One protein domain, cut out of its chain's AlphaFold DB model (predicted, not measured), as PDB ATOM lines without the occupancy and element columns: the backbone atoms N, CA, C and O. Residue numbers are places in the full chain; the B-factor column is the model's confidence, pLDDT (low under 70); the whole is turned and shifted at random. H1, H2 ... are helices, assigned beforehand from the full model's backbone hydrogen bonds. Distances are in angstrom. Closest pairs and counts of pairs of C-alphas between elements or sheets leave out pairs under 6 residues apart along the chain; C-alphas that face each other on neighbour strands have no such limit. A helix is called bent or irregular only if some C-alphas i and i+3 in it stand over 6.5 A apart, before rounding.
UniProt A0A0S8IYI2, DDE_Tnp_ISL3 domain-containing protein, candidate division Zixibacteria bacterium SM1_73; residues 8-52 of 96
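Overview. This is residues 8 to 52 of the 96 residues of the protein "DDE_Tnp_ISL3 domain-containing protein" of candidate division Zixibacteria bacterium SM1_73 (UniProt A0A0S8IYI2). This is a helical hairpin in which one long helix, H1, makes one arm and the chain folds back beside it as two shorter helices, H2 and then H3, which make the other arm with a corner between them. The turn between the arms, in residues 23 to 28, sticks out at one end. The printed part has 45 residues with three named helices, H1, H2 and H3 in that order, and no named strand, so its class is all helix. It is only just loose, close to compact, with a radius of gyration of the C-alphas of 11.4 A, and its spans of 35 by 17 by 14 A only just make it a rod.

Arrangement. Begin with H1, residues 8 to 23, the longest helix. Look next at H2, residues 27 to 38: it touches residues 15 to 22 of H1 alone, closest at the C-alphas of Ile 18 and Ala 33, 5.3 A apart. The two run opposite ways at a shallow tilt of 34 degrees, only just short of steep, and form a helical hairpin. Now find H3, residues 40 to 49, which only just touches H1, with 3 pairs of C-alphas within 8 A and with residues 10 to 11 of H1 alone. Their closest C-alphas, those of Glu 11 and Leu 44, are 6.9 A apart, and they run opposite ways at a shallow tilt of 22 degrees. H2 and H3 are close but not clearly touching: their closest C-alphas, those of Phe 36 and Ile 43, are 7.9 A apart. They run the same way at a steep tilt of 55 degrees. In the backbone, every O i to N i+4 pair of H1 is within hydrogen-bond range, against 6 of 8 in H2 and 3 of 6 in H3.

Along the chain. Find C-alpha 8 at (-38.140, -5.775, 52.645); from there H1 runs 22.4 A to C-alpha 23 at (-34.766, -27.607, 49.179). H2 starts at C-alpha 27 and runs 17.7 A to C-alpha 38; it is only just irregular, with C-alphas 28 and 31 at 7.0 A, and its line is a rough one. H3 runs 14.6 A from C-alpha 40 to C-alpha 49 at (-43.545, 1.663, 40.809); it is neither bent nor irregular, but only just: C-alphas 43 and 46 are 6.1 A apart.

Size, cuts and confidence. Look for the two C-alphas farthest apart at Ser 25 and Lys 49, 35.2 A. The printed part has no cut, and both links, H1 to H2 and H2 to H3, are tight. The mean pLDDT of the printed part is 91.3, and no printed residue is under 70.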
ATOM      1  N   GLU A   8     -39.014  -4.910  51.858       91.81
ATOM      2  CA  GLU A   8     -38.140  -5.775  52.645       91.81
ATOM      3  C   GLU A   8     -38.869  -7.055  53.074       91.81
ATOM      4  O   GLU A   8     -38.323  -8.152  52.962       91.81
ATOM      5  N   GLU A   9     -40.132  -6.933  53.494       91.38
ATOM      6  CA  GLU A   9     -40.980  -8.074  53.861       91.38
ATOM      7  C   GLU A   9     -41.280  -8.950  52.642       91.38
ATOM      8  O   GLU A   9     -41.169 -10.178  52.699       91.38
ATOM      9  N   ALA A  10     -41.604  -8.319  51.511       92.00
ATOM     10  CA  ALA A  10     -41.848  -9.022  50.259       92.00
ATOM     11  C   ALA A  10     -40.589  -9.729  49.732       92.00
ATOM     12  O   ALA A  10     -40.682 -10.854  49.238       92.00
ATOM     13  N   GLU A  11     -39.418  -9.096  49.846       93.50
ATOM     14  CA  GLU A  11     -38.133  -9.689  49.477       93.50
ATOM     15  C   GLU A  11     -37.781 -10.870  50.383       93.50
ATOM     16  O   GLU A  11     -37.428 -11.938  49.879       93.50
ATOM     17  N   GLY A  12     -37.916 -10.704  51.702       93.69
ATOM     18  CA  GLY A  12     -37.674 -11.765  52.676       93.69
ATOM     19  C   GLY A  12     -38.561 -12.982  52.416       93.69
ATOM     20  O   GLY A  12     -38.061 -14.104  52.314       93.69
ATOM     21  N   PHE A  13     -39.858 -12.751  52.201       93.44
ATOM     22  CA  PHE A  13     -40.808 -13.797  51.831       93.44
ATOM     23  C   PHE A  13     -40.401 -14.508  50.533       93.44
ATOM     24  O   PHE A  13     -40.331 -15.736  50.496       93.44
ATOM     25  N   LEU A  14     -40.097 -13.752  49.471       93.25
ATOM     26  CA  LEU A  14     -39.756 -14.318  48.164       93.25
ATOM     27  C   LEU A  14     -38.475 -15.161  48.227       93.25
ATOM     28  O   LEU A  14     -38.424 -16.246  47.649       93.25
ATOM     29  N   ARG A  15     -37.460 -14.706  48.966       94.06
ATOM     30  CA  ARG A  15     -36.217 -15.460  49.174       94.06
ATOM     31  C   ARG A  15     -36.431 -16.717  50.014       94.06
ATOM     32  O   ARG A  15     -35.853 -17.749  49.675       94.06
ATOM     33  N   SER A  16     -37.253 -16.653  51.066       95.00
ATOM     34  CA  SER A  16     -37.604 -17.838  51.865       95.00
ATOM     35  C   SER A  16     -38.303 -18.879  50.999       95.00
ATOM     36  O   SER A  16     -37.875 -20.028  50.949       95.00
ATOM     37  N   TRP A  17     -39.297 -18.447  50.226       94.38
ATOM     38  CA  TRP A  17     -40.042 -19.322  49.331       94.38
ATOM     39  C   TRP A  17     -39.141 -19.980  48.274       94.38
ATOM     40  O   TRP A  17     -39.213 -21.189  48.074       94.38
ATOM     41  N   ILE A  18     -38.230 -19.225  47.645       93.88
ATOM     42  CA  ILE A  18     -37.246 -19.789  46.700       93.88
ATOM     43  C   ILE A  18     -36.393 -20.860  47.391       93.88
ATOM     44  O   ILE A  18     -36.193 -21.940  46.837       93.88
ATOM     45  N   LYS A  19     -35.903 -20.585  48.605       94.19
ATOM     46  CA  LYS A  19     -35.086 -21.534  49.372       94.19
ATOM     47  C   LYS A  19     -35.862 -22.813  49.694       94.19
ATOM     48  O   LYS A  19     -35.321 -23.902  49.519       94.19
ATOM     49  N   GLU A  20     -37.115 -22.687  50.123       94.25
ATOM     50  CA  GLU A  20     -38.002 -23.819  50.409       94.25
ATOM     51  C   GLU A  20     -38.218 -24.681  49.162       94.25
ATOM     52  O   GLU A  20     -37.984 -25.889  49.205       94.25
ATOM     53  N   VAL A  21     -38.555 -24.063  48.026       94.00
ATOM     54  CA  VAL A  21     -38.752 -24.767  46.752       94.00
ATOM     55  C   VAL A  21     -37.478 -25.481  46.301       94.00
ATOM     56  O   VAL A  21     -37.544 -26.651  45.926       94.00
ATOM     57  N   LEU A  22     -36.313 -24.836  46.382       89.88
ATOM     58  CA  LEU A  22     -35.041 -25.456  45.995       89.88
ATOM     59  C   LEU A  22     -34.635 -26.609  46.923       89.88
ATOM     60  O   LEU A  22     -34.030 -27.574  46.459       89.88
ATOM     61  N   SER A  23     -34.987 -26.527  48.208       91.88
ATOM     62  CA  SER A  23     -34.766 -27.607  49.179       91.88
ATOM     63  C   SER A  23     -35.769 -28.758  49.056       91.88
ATOM     64  O   SER A  23     -35.521 -29.848  49.565       91.88
ATOM     65  N   SER A  24     -36.893 -28.532  48.374       91.19
ATOM     66  CA  SER A  24     -37.912 -29.554  48.148       91.19
ATOM     67  C   SER A  24     -37.499 -30.544  47.050       91.19
ATOM     68  O   SER A  24     -36.685 -30.254  46.170       91.19
ATOM     69  N   SER A  25     -38.119 -31.723  47.047       88.12
ATOM     70  CA  SER A  25     -37.993 -32.707  45.962       88.12
ATOM     71  C   SER A  25     -38.865 -32.374  44.740       88.12
ATOM     72  O   SER A  25     -39.076 -33.230  43.882       88.12
ATOM     73  N   LEU A  26     -39.408 -31.154  44.650       90.44
ATOM     74  CA  LEU A  26     -40.320 -30.735  43.587       90.44
ATOM     75  C   LEU A  26     -39.547 -30.226  42.364       90.44
ATOM     76  O   LEU A  26     -39.434 -29.024  42.124       90.44
ATOM     77  N   GLU A  27     -39.036 -31.156  41.558       86.62
ATOM     78  CA  GLU A  27     -38.237 -30.851  40.359       86.62
ATOM     79  C   GLU A  27     -38.906 -29.878  39.395       86.62
ATOM     80  O   GLU A  27     -38.259 -28.947  38.922       86.62
ATOM     81  N   ALA A  28     -40.216 -30.025  39.195       87.94
ATOM     82  CA  ALA A  28     -41.001 -29.171  38.308       87.94
ATOM     83  C   ALA A  28     -40.954 -27.674  38.674       87.94
ATOM     84  O   ALA A  28     -41.218 -26.825  37.825       87.94
ATOM     85  N   PHE A  29     -40.627 -27.336  39.924       90.94
ATOM     86  CA  PHE A  29     -40.595 -25.956  40.403       90.94
ATOM     87  C   PHE A  29     -39.180 -25.382  40.516       90.94
ATOM     88  O   PHE A  29     -39.047 -24.178  40.741       90.94
ATOM     89  N   ARG A  30     -38.125 -26.191  40.324       91.00
ATOM     90  CA  ARG A  30     -36.738 -25.706  40.416       91.00
ATOM     91  C   ARG A  30     -36.448 -24.634  39.370       91.00
ATOM     92  O   ARG A  30     -35.939 -23.576  39.724       91.00
ATOM     93  N   ASP A  31     -36.848 -24.853  38.118       90.69
ATOM     94  CA  ASP A  31     -36.627 -23.884  37.035       90.69
ATOM     95  C   ASP A  31     -37.363 -22.563  37.287       90.69
ATOM     96  O   ASP A  31     -36.839 -21.474  37.033       90.69
ATOM     97  N   ILE A  32     -38.569 -22.646  37.857       92.12
ATOM     98  CA  ILE A  32     -39.365 -21.477  38.240       92.12
ATOM     99  C   ILE A  32     -38.656 -20.707  39.359       92.12
ATOM    100  O   ILE A  32     -38.500 -19.489  39.259       92.12
ATOM    101  N   ALA A  33     -38.191 -21.405  40.398       93.94
ATOM    102  CA  ALA A  33     -37.484 -20.800  41.524       93.94
ATOM    103  C   ALA A  33     -36.178 -20.122  41.082       93.94
ATOM    104  O   ALA A  33     -35.922 -18.980  41.469       93.94
ATOM    105  N   THR A  34     -35.403 -20.770  40.207       91.50
ATOM    106  CA  THR A  34     -34.191 -20.192  39.609       91.50
ATOM    107  C   THR A  34     -34.527 -18.939  38.802       91.50
ATOM    108  O   THR A  34     -33.946 -17.879  39.041       91.50
ATOM    109  N   SER A  35     -35.537 -18.993  37.925       93.50
ATOM    110  CA  SER A  35     -35.957 -17.810  37.168       93.50
ATOM    111  C   SER A  35     -36.461 -16.680  38.074       93.50
ATOM    112  O   SER A  35     -36.349 -15.513  37.690       93.50
ATOM    113  N   PHE A  36     -37.066 -16.981  39.225       93.94
ATOM    114  CA  PHE A  36     -37.513 -15.968  40.184       93.94
ATOM    115  C   PHE A  36     -36.322 -15.340  40.907       93.94
ATOM    116  O   PHE A  36     -36.309 -14.127  41.097       93.94
ATOM    117  N   MET A  37     -35.307 -16.137  41.253       93.56
ATOM    118  CA  MET A  37     -34.069 -15.659  41.865       93.56
ATOM    119  C   MET A  37     -33.320 -14.690  40.942       93.56
ATOM    120  O   MET A  37     -32.951 -13.599  41.374       93.56
ATOM    121  N   GLU A  38     -33.170 -15.032  39.660       93.94
ATOM    122  CA  GLU A  38     -32.530 -14.172  38.651       93.94
ATOM    123  C   GLU A  38     -33.300 -12.863  38.410       93.94
ATOM    124  O   GLU A  38     -32.717 -11.811  38.144       93.94
ATOM    125  N   LYS A  39     -34.634 -12.918  38.504       93.00
ATOM    126  CA  LYS A  39     -35.533 -11.797  38.181       93.00
ATOM    127  C   LYS A  39     -36.100 -11.103  39.419       93.00
ATOM    128  O   LYS A  39     -36.991 -10.263  39.277       93.00
ATOM    129  N   VAL A  40     -35.572 -11.391  40.610       92.56
ATOM    130  CA  VAL A  40     -36.106 -10.910  41.896       92.56
ATOM    131  C   VAL A  40     -36.254  -9.386  41.916       92.56
ATOM    132  O   VAL A  40     -37.285  -8.855  42.318       92.56
ATOM    133  N   GLN A  41     -35.272  -8.678  41.354       91.25
ATOM    134  CA  GLN A  41     -35.268  -7.222  41.221       91.25
ATOM    135  C   GLN A  41     -36.467  -6.681  40.426       91.25
ATOM    136  O   GLN A  41     -37.035  -5.653  40.791       91.25
ATOM    137  N   TYR A  42     -36.892  -7.377  39.367       89.88
ATOM    138  CA  TYR A  42     -38.026  -6.965  38.539       89.88
ATOM    139  C   TYR A  42     -39.356  -7.244  39.233       89.88
ATOM    140  O   TYR A  42     -40.272  -6.429  39.145       89.88
ATOM    141  N   ILE A  43     -39.440  -8.357  39.965       90.44
ATOM    142  CA  ILE A  43     -40.610  -8.713  40.774       90.44
ATOM    143  C   ILE A  43     -40.816  -7.662  41.875       90.44
ATOM    144  O   ILE A  43     -41.916  -7.132  42.041       90.44
ATOM    145  N   LEU A  44     -39.740  -7.293  42.576       91.25
ATOM    146  CA  LEU A  44     -39.772  -6.300  43.651       91.25
ATOM    147  C   LEU A  44     -39.974  -4.864  43.144       91.25
ATOM    148  O   LEU A  44     -40.492  -4.018  43.874       91.25
ATOM    149  N   ASN A  45     -39.647  -4.575  41.882       90.44
ATOM    150  CA  ASN A  45     -39.880  -3.258  41.286       90.44
ATOM    151  C   ASN A  45     -41.370  -2.863  41.282       90.44
ATOM    152  O   ASN A  45     -41.693  -1.672  41.301       90.44
ATOM    153  N   TRP A  46     -42.285  -3.840  41.338       88.94
ATOM    154  CA  TRP A  46     -43.708  -3.571  41.531       88.94
ATOM    155  C   TRP A  46     -43.981  -2.788  42.823       88.94
ATOM    156  O   TRP A  46     -44.797  -1.874  42.808       88.94
ATOM    157  N   PHE A  47     -43.268  -3.048  43.922       87.75
ATOM    158  CA  PHE A  47     -43.479  -2.318  45.181       87.75
ATOM    159  C   PHE A  47     -43.057  -0.849  45.079       87.75
ATOM    160  O   PHE A  47     -43.663   0.003  45.720       87.75
ATOM    161  N   ARG A  48     -42.079  -0.539  44.216       86.88
ATOM    162  CA  ARG A  48     -41.571   0.826  43.995       86.88
ATOM    163  C   ARG A  48     -42.409   1.629  43.007       86.88
ATOM    164  O   ARG A  48     -42.557   2.834  43.164       86.88
ATOM    165  N   LYS A  49     -42.881   0.985  41.937       88.25
ATOM    166  CA  LYS A  49     -43.545   1.663  40.809       88.25
ATOM    167  C   LYS A  49     -45.048   1.408  40.743       88.25
ATOM    168  O   LYS A  49     -45.744   2.164  40.081       88.25
ATOM    169  N   LYS A  50     -45.536   0.344  41.389       86.44
ATOM    170  CA  LYS A  50     -46.926  -0.149  41.348       86.44
ATOM    171  C   LYS A  50     -47.451  -0.377  39.921       86.44
ATOM    172  O   LYS A  50     -48.650  -0.335  39.671       86.44
ATOM    173  N   ILE A  51     -46.545  -0.672  38.985       86.12
ATOM    174  CA  ILE A  51     -46.863  -1.012  37.593       86.12
ATOM    175  C   ILE A  51     -46.938  -2.535  37.482       86.12
ATOM    176  O   ILE A  51     -45.931  -3.223  37.647       86.12
ATOM    177  N   GLY A  52     -48.136  -3.058  37.220       84.81
ATOM    178  CA  GLY A  52     -48.366  -4.481  36.954       84.81
ATOM    179  C   GLY A  52     -48.250  -4.848  35.471       84.81
ATOM    180  O   GLY A  52     -48.136  -3.988  34.601       84.81
TER     181      GLY A  52